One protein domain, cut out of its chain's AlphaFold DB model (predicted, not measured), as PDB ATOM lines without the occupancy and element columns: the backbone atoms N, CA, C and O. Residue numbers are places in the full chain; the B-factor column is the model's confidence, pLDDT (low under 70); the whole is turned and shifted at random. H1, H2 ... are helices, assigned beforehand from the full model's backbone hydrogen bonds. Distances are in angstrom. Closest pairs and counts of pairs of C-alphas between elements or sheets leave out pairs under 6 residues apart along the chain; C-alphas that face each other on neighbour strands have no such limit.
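What this domain is: This is residues 62 to 127 of the 232 residues of the protein "PIN domain-containing protein" of Bryobacterales bacterium (UniProt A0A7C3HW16). A helical hairpin of H3 and H4 makes one end of the domain, and H1 packs on H4, which lies between H1 and H3. The short H2 and the long loop after it make the other end, and this loop leads back to H3. The printed part has 66 residues with four named helices, H1, H2, H3 and H4 in that order, and no named strand; its class is all helix. It is compact, with a radius of gyration of the C-alphas of 11.9 A, and only just elongated, spanning 34 by 22 by 18 A.

How they stand to each other: H1, residues 62 to 71, and H2, residues 78 to 81, are close but not clearly touching; their closest C-alphas, those of Arg 69 and Arg 79, are 8.0 A apart. H1 touches H4, residues 110 to 123, with the C-alphas of Leu 68 and Ala 119 closest at 6.4 A. These two run opposite ways at a shallow tilt of 34 degrees, only just short of steep. H3, residues 93 to 105, and H4 form a hairpin: they touch, the closest C-alphas being those of Arg 100 and Val 113 at 6.2 A, and run opposite ways at a shallow tilt of 32 degrees. H1 and H3 are apart, and H2 is apart from H3 and from H4. In H1, H3 and H4 every O i to N i+4 pair is within hydrogen-bond range; H2 is too short for such a pair.

Where its parts are: H1 begins at C-alpha 62 (-28.107, -15.323, 10.628) and is 14.8 A long. H2 is 5.2 A long. H3 begins at C-alpha 93 (-29.370, -36.122, 27.327) and is 18.6 A long. H4 is 19.5 A long and ends at C-alpha 123 (-29.844, -25.450, 17.527).

The domain as a whole: The C-alphas farthest apart, those of Pro 84 and Arg 105, are 33.8 A apart. The printed part has no cut. The link from H2 to H3 is long, with 11 residues. Residues 62 to 78 have pLDDT under 70.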
ATOM      1  N   PRO A  62     -27.662 -14.733  11.898       38.62
ATOM      2  CA  PRO A  62     -28.107 -15.323  10.628       38.62
ATOM      3  C   PRO A  62     -27.253 -16.506  10.137       38.62
ATOM      4  O   PRO A  62     -27.781 -17.465   9.582       38.62
ATOM      5  N   ASP A  63     -25.950 -16.470  10.404       31.56
ATOM      6  CA  ASP A  63     -24.952 -17.488  10.057       31.56
ATOM      7  C   ASP A  63     -25.168 -18.824  10.784       31.56
ATOM      8  O   ASP A  63     -24.989 -19.893  10.200       31.56
ATOM      9  N   GLN A  64     -25.627 -18.784  12.036       35.12
ATOM     10  CA  GLN A  64     -25.924 -19.990  12.813       35.12
ATOM     11  C   GLN A  64     -27.208 -20.675  12.331       35.12
ATOM     12  O   GLN A  64     -27.295 -21.900  12.347       35.12
ATOM     13  N   VAL A  65     -28.189 -19.901  11.855       41.31
ATOM     14  CA  VAL A  65     -29.420 -20.429  11.244       41.31
ATOM     15  C   VAL A  65     -29.120 -21.059   9.881       41.31
ATOM     16  O   VAL A  65     -29.651 -22.121   9.567       41.31
ATOM     17  N   GLU A  66     -28.240 -20.451   9.086       38.31
ATOM     18  CA  GLU A  66     -27.823 -20.965   7.776       38.31
ATOM     19  C   GLU A  66     -27.062 -22.298   7.885       38.31
ATOM     20  O   GLU A  66     -27.397 -23.259   7.193       38.31
ATOM     21  N   GLN A  67     -26.121 -22.408   8.828       34.03
ATOM     22  CA  GLN A  67     -25.396 -23.658   9.086       34.03
ATOM     23  C   GLN A  67     -26.333 -24.781   9.570       34.03
ATOM     24  O   GLN A  67     -26.225 -25.934   9.144       34.03
ATOM     25  N   LEU A  68     -27.316 -24.434  10.405       37.44
ATOM     26  CA  LEU A  68     -28.331 -25.366  10.889       37.44
ATOM     27  C   LEU A  68     -29.251 -25.876   9.762       37.44
ATOM     28  O   LEU A  68     -29.658 -27.041   9.762       37.44
ATOM     29  N   ARG A  69     -29.542 -25.022   8.769       41.25
ATOM     30  CA  ARG A  69     -30.361 -25.353   7.589       41.25
ATOM     31  C   ARG A  69     -29.705 -26.386   6.675       41.25
ATOM     32  O   ARG A  69     -30.432 -27.194   6.088       41.25
ATOM     33  N   ASP A  70     -28.380 -26.373   6.555       39.75
ATOM     34  CA  ASP A  70     -27.639 -27.292   5.684       39.75
ATOM     35  C   ASP A  70     -27.371 -28.654   6.339       39.75
ATOM     36  O   ASP A  70     -27.450 -29.690   5.665       39.75
ATOM     37  N   ASP A  71     -27.143 -28.682   7.656       38.53
ATOM     38  CA  ASP A  71     -26.834 -29.911   8.396       38.53
ATOM     39  C   ASP A  71     -28.088 -30.740   8.763       38.53
ATOM     40  O   ASP A  71     -28.009 -31.964   8.916       38.53
ATOM     41  N   LEU A  72     -29.280 -30.129   8.808       45.12
ATOM     42  CA  LEU A  72     -30.557 -30.785   9.142       45.12
ATOM     43  C   LEU A  72     -31.377 -31.250   7.923       45.12
ATOM     44  O   LEU A  72     -32.610 -31.204   7.932       45.12
ATOM     45  N   ARG A  73     -30.737 -31.778   6.865       47.12
ATOM     46  CA  ARG A  73     -31.443 -32.309   5.670       47.12
ATOM     47  C   ARG A  73     -32.514 -33.387   5.958       47.12
ATOM     48  O   ARG A  73     -33.333 -33.670   5.080       47.12
ATOM     49  N   GLY A  74     -32.618 -33.898   7.186       42.16
ATOM     50  CA  GLY A  74     -33.882 -34.313   7.824       42.16
ATOM     51  C   GLY A  74     -33.792 -34.083   9.340       42.16
ATOM     52  O   GLY A  74     -32.670 -34.130   9.848       42.16
ATOM     53  N   PRO A  75     -34.886 -33.873  10.107       49.72
ATOM     54  CA  PRO A  75     -36.314 -34.078   9.845       49.72
ATOM     55  C   PRO A  75     -37.119 -32.772   9.665       49.72
ATOM     56  O   PRO A  75     -36.868 -31.771  10.327       49.72
ATOM     57  N   ASP A  76     -38.166 -32.839   8.844       52.94
ATOM     58  CA  ASP A  76     -39.087 -31.762   8.417       52.94
ATOM     59  C   ASP A  76     -39.680 -30.882   9.533       52.94
ATOM     60  O   ASP A  76     -40.265 -29.839   9.265       52.94
ATOM     61  N   ARG A  77     -39.557 -31.304  10.792       57.66
ATOM     62  CA  ARG A  77     -40.164 -30.642  11.947       57.66
ATOM     63  C   ARG A  77     -39.292 -29.517  12.497       57.66
ATOM     64  O   ARG A  77     -39.833 -28.485  12.866       57.66
ATOM     65  N   LEU A  78     -37.962 -29.651  12.473       64.38
ATOM     66  CA  LEU A  78     -37.073 -28.659  13.100       64.38
ATOM     67  C   LEU A  78     -37.159 -27.274  12.441       64.38
ATOM     68  O   LEU A  78     -37.025 -26.272  13.134       64.38
ATOM     69  N   ARG A  79     -37.501 -27.197  11.148       74.56
ATOM     70  CA  ARG A  79     -37.754 -25.917  10.464       74.56
ATOM     71  C   ARG A  79     -38.972 -25.163  10.987       74.56
ATOM     72  O   ARG A  79     -38.997 -23.936  10.936       74.56
ATOM     73  N   LEU A  80     -39.981 -25.870  11.492       83.06
ATOM     74  CA  LEU A  80     -41.147 -25.233  12.106       83.06
ATOM     75  C   LEU A  80     -40.809 -24.609  13.468       83.06
ATOM     76  O   LEU A  80     -41.542 -23.738  13.922       83.06
ATOM     77  N   ALA A  81     -39.693 -25.005  14.083       83.62
ATOM     78  CA  ALA A  81     -39.169 -24.375  15.289       83.62
ATOM     79  C   ALA A  81     -38.220 -23.193  15.005       83.62
ATOM     80  O   ALA A  81     -37.912 -22.434  15.916       83.62
ATOM     81  N   GLU A  82     -37.751 -23.003  13.766       83.06
ATOM     82  CA  GLU A  82     -36.996 -21.797  13.393       83.06
ATOM     83  C   GLU A  82     -37.900 -20.558  13.426       83.06
ATOM     84  O   GLU A  82     -39.096 -20.659  13.157       83.06
ATOM     85  N   ASP A  83     -37.327 -19.384  13.685       80.38
ATOM     86  CA  ASP A  83     -38.074 -18.124  13.724       80.38
ATOM     87  C   ASP A  83     -38.728 -17.789  12.359       80.38
ATOM     88  O   ASP A  83     -38.108 -18.023  11.314       80.38
ATOM     89  N   PRO A  84     -39.988 -17.307  12.323       87.75
ATOM     90  CA  PRO A  84     -40.954 -17.273  13.430       87.75
ATOM     91  C   PRO A  84     -41.400 -18.690  13.822       87.75
ATOM     92  O   PRO A  84     -41.823 -19.474  12.970       87.75
ATOM     93  N   ALA A  85     -41.260 -19.042  15.100       87.31
ATOM     94  CA  ALA A  85     -41.371 -20.425  15.564       87.31
ATOM     95  C   ALA A  85     -42.814 -20.831  15.904       87.31
ATOM     96  O   ALA A  85     -43.525 -20.110  16.599       87.31
ATOM     97  N   PHE A  86     -43.221 -22.033  15.488       90.00
ATOM     98  CA  PHE A  86     -44.456 -22.680  15.958       90.00
ATOM     99  C   PHE A  86     -44.299 -23.292  17.351       90.00
ATOM    100  O   PHE A  86     -45.269 -23.447  18.087       90.00
ATOM    101  N   TYR A  87     -43.081 -23.710  17.693       89.00
ATOM    102  CA  TYR A  87     -42.802 -24.404  18.940       89.00
ATOM    103  C   TYR A  87     -41.327 -24.294  19.323       89.00
ATOM    104  O   TYR A  87     -40.464 -24.059  18.478       89.00
ATOM    105  N   ILE A  88     -41.044 -24.542  20.601       89.19
ATOM    106  CA  ILE A  88     -39.685 -24.676  21.127       89.19
ATOM    107  C   ILE A  88     -39.455 -26.164  21.415       89.19
ATOM    108  O   ILE A  88     -40.147 -26.722  22.271       89.19
ATOM    109  N   PRO A  89     -38.539 -26.846  20.705       90.94
ATOM    110  CA  PRO A  89     -38.238 -28.238  20.993       90.94
ATOM    111  C   PRO A  89     -37.576 -28.369  22.365       90.94
ATOM    112  O   PRO A  89     -36.852 -27.479  22.805       90.94
ATOM    113  N   LYS A  90     -37.800 -29.510  23.018       92.44
ATOM    114  CA  LYS A  90     -37.138 -29.890  24.266       92.44
ATOM    115  C   LYS A  90     -36.601 -31.314  24.135       92.44
ATOM    116  O   LYS A  90     -37.315 -32.195  23.656       92.44
ATOM    117  N   TRP A  91     -35.364 -31.551  24.557       91.88
ATOM    118  CA  TRP A  91     -34.741 -32.875  24.607       91.88
ATOM    119  C   TRP A  91     -33.846 -33.010  25.835       91.88
ATOM    120  O   TRP A  91     -33.176 -32.070  26.253       91.88
ATOM    121  N   SER A  92     -33.818 -34.207  26.408       93.62
ATOM    122  CA  SER A  92     -32.865 -34.577  27.447       93.62
ATOM    123  C   SER A  92     -31.621 -35.242  26.862       93.62
ATOM    124  O   SER A  92     -31.610 -35.684  25.708       93.62
ATOM    125  N   SER A  93     -30.581 -35.375  27.685       92.56
ATOM    126  CA  SER A  93     -29.370 -36.122  27.327       92.56
ATOM    127  C   SER A  93     -29.671 -37.590  26.977       92.56
ATOM    128  O   SER A  93     -29.063 -38.136  26.056       92.56
ATOM    129  N   ASP A  94     -30.648 -38.217  27.641       94.25
ATOM    130  CA  ASP A  94     -31.087 -39.580  27.317       94.25
ATOM    131  C   ASP A  94     -31.751 -39.658  25.935       94.25
ATOM    132  O   ASP A  94     -31.414 -40.549  25.156       94.25
ATOM    133  N   ILE A  95     -32.612 -38.694  25.580       92.69
ATOM    134  CA  ILE A  95     -33.244 -38.631  24.250       92.69
ATOM    135  C   ILE A  95     -32.181 -38.491  23.151       92.69
ATOM    136  O   ILE A  95     -32.247 -39.168  22.122       92.69
ATOM    137  N   LEU A  96     -31.168 -37.644  23.359       91.94
ATOM    138  CA  LEU A  96     -30.070 -37.490  22.400       91.94
ATOM    139  C   LEU A  96     -29.215 -38.763  22.290       91.94
ATOM    140  O   LEU A  96     -28.782 -39.125  21.192       91.94
ATOM    141  N   ARG A  97     -29.018 -39.496  23.394       93.25
ATOM    142  CA  ARG A  97     -28.319 -40.791  23.391       93.25
ATOM    143  C   ARG A  97     -29.093 -41.861  22.618       93.25
ATOM    144  O   ARG A  97     -28.499 -42.614  21.845       93.25
ATOM    145  N   GLU A  98     -30.413 -41.911  22.774       91.88
ATOM    146  CA  GLU A  98     -31.284 -42.811  22.008       91.88
ATOM    147  C   GLU A  98     -31.295 -42.474  20.517       91.88
ATOM    148  O   GLU A  98     -31.243 -43.372  19.665       91.88
ATOM    149  N   LEU A  99     -31.307 -41.179  20.186       90.69
ATOM    150  CA  LEU A  99     -31.196 -40.716  18.809       90.69
ATOM    151  C   LEU A  99     -29.864 -41.150  18.188       90.69
ATOM    152  O   LEU A  99     -29.870 -41.686  17.079       90.69
ATOM    153  N   ARG A 100     -28.745 -40.983  18.905       93.00
ATOM    154  CA  ARG A 100     -27.415 -41.448  18.477       93.00
ATOM    155  C   ARG A 100     -27.438 -42.935  18.115       93.00
ATOM    156  O   ARG A 100     -27.153 -43.281  16.971       93.00
ATOM    157  N   SER A 101     -27.882 -43.790  19.039       92.56
ATOM    158  CA  SER A 101     -27.969 -45.242  18.810       92.56
ATOM    159  C   SER A 101     -28.891 -45.599  17.634       92.56
ATOM    160  O   SER A 101     -28.610 -46.504  16.843       92.56
ATOM    161  N   THR A 102     -29.990 -44.859  17.471       88.25
ATOM    162  CA  THR A 102     -30.915 -45.052  16.350       88.25
ATOM    163  C   THR A 102     -30.265 -44.717  15.010       88.25
ATOM    164  O   THR A 102     -30.415 -45.491  14.064       88.25
ATOM    165  N   LEU A 103     -29.536 -43.602  14.916       87.62
ATOM    166  CA  LEU A 103     -28.843 -43.197  13.692       87.62
ATOM    167  C   LEU A 103     -27.732 -44.191  13.321       87.62
ATOM    168  O   LEU A 103     -27.630 -44.583  12.161       87.62
ATOM    169  N   GLU A 104     -26.963 -44.668  14.298       90.31
ATOM    170  CA  GLU A 104     -25.941 -45.703  14.088       90.31
ATOM    171  C   GLU A 104     -26.557 -46.992  13.523       90.31
ATOM    172  O   GLU A 104     -26.092 -47.522  12.514       90.31
ATOM    173  N   ARG A 105     -27.679 -47.455  14.092       90.50
ATOM    174  CA  ARG A 105     -28.417 -48.629  13.589       90.50
ATOM    175  C   ARG A 105     -29.006 -48.419  12.189       90.50
ATOM    176  O   ARG A 105     -29.220 -49.391  11.469       90.50
ATOM    177  N   MET A 106     -29.274 -47.175  11.800       85.69
ATOM    178  CA  MET A 106     -29.693 -46.810  10.441       85.69
ATOM    179  C   MET A 106     -28.520 -46.731   9.447       85.69
ATOM    180  O   MET A 106     -28.749 -46.424   8.280       85.69
ATOM    181  N   GLY A 107     -27.286 -47.015   9.880       88.69
ATOM    182  CA  GLY A 107     -26.099 -47.058   9.023       88.69
ATOM    183  C   GLY A 107     -25.405 -45.709   8.829       88.69
ATOM    184  O   GLY A 107     -24.591 -45.578   7.915       88.69
ATOM    185  N   TYR A 108     -25.713 -44.703   9.653       88.94
ATOM    186  CA  TYR A 108     -24.998 -43.425   9.621       88.94
ATOM    187  C   TYR A 108     -23.577 -43.598  10.165       88.94
ATOM    188  O   TYR A 108     -23.352 -44.328  11.131       88.94
ATOM    189  N   THR A 109     -22.611 -42.901   9.565       92.50
ATOM    190  CA  THR A 109     -21.226 -42.930  10.051       92.50
ATOM    191  C   THR A 109     -21.101 -42.165  11.372       92.50
ATOM    192  O   THR A 109     -21.849 -41.207  11.587       92.50
ATOM    193  N   PRO A 110     -20.119 -42.491  12.235       93.06
ATOM    194  CA  PRO A 110     -19.922 -41.772  13.497       93.06
ATOM    195  C   PRO A 110     -19.819 -40.250  13.324       93.06
ATOM    196  O   PRO A 110     -20.406 -39.500  14.095       93.06
ATOM    197  N   ALA A 111     -19.157 -39.784  12.258       90.38
ATOM    198  CA  ALA A 111     -19.044 -38.361  11.947       90.38
ATOM    199  C   ALA A 111     -20.392 -37.716  11.571       90.38
ATOM    200  O   ALA A 111     -20.654 -36.574  11.948       90.38
ATOM    201  N   GLN A 112     -21.259 -38.427  10.840       86.56
ATOM    202  CA  GLN A 112     -22.603 -37.938  10.508       86.56
ATOM    203  C   GLN A 112     -23.500 -37.875  11.745       86.56
ATOM    204  O   GLN A 112     -24.260 -36.921  11.904       86.56
ATOM    205  N   VAL A 113     -23.412 -38.888  12.609       88.69
ATOM    206  CA  VAL A 113     -24.158 -38.937  13.869       88.69
ATOM    207  C   VAL A 113     -23.727 -37.787  14.771       88.69
ATOM    208  O   VAL A 113     -24.576 -37.018  15.210       88.69
ATOM    209  N   GLU A 114     -22.420 -37.621  14.971       89.69
ATOM    210  CA  GLU A 114     -21.868 -36.565  15.817       89.69
ATOM    211  C   GLU A 114     -22.268 -35.178  15.329       89.69
ATOM    212  O   GLU A 114     -22.826 -34.392  16.089       89.69
ATOM    213  N   ARG A 115     -22.085 -34.914  14.030       86.44
ATOM    214  CA  ARG A 115     -22.508 -33.653  13.415       86.44
ATOM    215  C   ARG A 115     -23.979 -33.356  13.701       86.44
ATOM    216  O   ARG A 115     -24.324 -32.220  14.004       86.44
ATOM    217  N   ARG A 116     -24.851 -34.363  13.616       84.75
ATOM    218  CA  ARG A 116     -26.289 -34.186  13.833       84.75
ATOM    219  C   ARG A 116     -26.642 -33.931  15.295       84.75
ATOM    220  O   ARG A 116     -27.523 -33.114  15.548       84.75
ATOM    221  N   ILE A 117     -25.980 -34.606  16.234       87.50
ATOM    222  CA  ILE A 117     -26.186 -34.373  17.669       87.50
ATOM    223  C   ILE A 117     -25.724 -32.965  18.045       87.50
ATOM    224  O   ILE A 117     -26.522 -32.217  18.598       87.50
ATOM    225  N   VAL A 118     -24.515 -32.565  17.641       86.31
ATOM    226  CA  VAL A 118     -23.981 -31.215  17.895       86.31
ATOM    227  C   VAL A 118     -24.869 -30.140  17.271       86.31
ATOM    228  O   VAL A 118     -25.161 -29.124  17.905       86.31
ATOM    229  N   ALA A 119     -25.345 -30.361  16.040       83.19
ATOM    230  CA  ALA A 119     -26.287 -29.450  15.402       83.19
ATOM    231  C   ALA A 119     -27.574 -29.320  16.223       83.19
ATOM    232  O   ALA A 119     -28.033 -28.209  16.441       83.19
ATOM    233  N   MET A 120     -28.144 -30.421  16.722       83.69
ATOM    234  CA  MET A 120     -29.326 -30.349  17.581       83.69
ATOM    235  C   MET A 120     -29.026 -29.628  18.894       83.69
ATOM    236  O   MET A 120     -29.738 -28.691  19.217       83.69
ATOM    237  N   GLU A 121     -27.963 -29.979  19.611       82.75
ATOM    238  CA  GLU A 121     -27.605 -29.345  20.889       82.75
ATOM    239  C   GLU A 121     -27.394 -27.832  20.769       82.75
ATOM    240  O   GLU A 121     -27.839 -27.079  21.630       82.75
ATOM    241  N   SER A 122     -26.772 -27.383  19.679       80.56
ATOM    242  CA  SER A 122     -26.541 -25.958  19.404       80.56
ATOM    243  C   SER A 122     -27.724 -25.258  18.733       80.56
ATOM    244  O   SER A 122     -27.731 -24.032  18.620       80.56
ATOM    245  N   ALA A 123     -28.739 -26.006  18.290       72.62
ATOM    246  CA  ALA A 123     -29.844 -25.450  17.527       72.62
ATOM    247  C   ALA A 123     -30.726 -24.520  18.354       72.62
ATOM    248  O   ALA A 123     -31.329 -23.631  17.770       72.62
ATOM    249  N   PHE A 124     -30.888 -24.741  19.659       73.38
ATOM    250  CA  PHE A 124     -31.809 -23.979  20.506       73.38
ATOM    251  C   PHE A 124     -31.237 -23.918  21.922       73.38
ATOM    252  O   PHE A 124     -31.145 -24.954  22.579       73.38
ATOM    253  N   GLU A 125     -30.894 -22.718  22.392       71.12
ATOM    254  CA  GLU A 125     -30.276 -22.495  23.709       71.12
ATOM    255  C   GLU A 125     -31.096 -23.125  24.849       71.12
ATOM    256  O   GLU A 125     -30.556 -23.839  25.692       71.12
ATOM    257  N   ASP A 126     -32.423 -22.999  24.785       78.69
ATOM    258  CA  ASP A 126     -33.331 -23.519  25.809       78.69
ATOM    259  C   ASP A 126     -33.833 -24.949  25.559       78.69
ATOM    260  O   ASP A 126     -34.741 -25.407  26.258       78.69
ATOM    261  N   ALA A 127     -33.341 -25.677  24.553       85.31
ATOM    262  CA  ALA A 127     -33.906 -26.996  24.245       85.31
ATOM    263  C   ALA A 127     -33.424 -28.118  25.170       85.31
ATOM    264  O   ALA A 127     -34.113 -29.130  25.301       85.31
TER     265      ALA A 127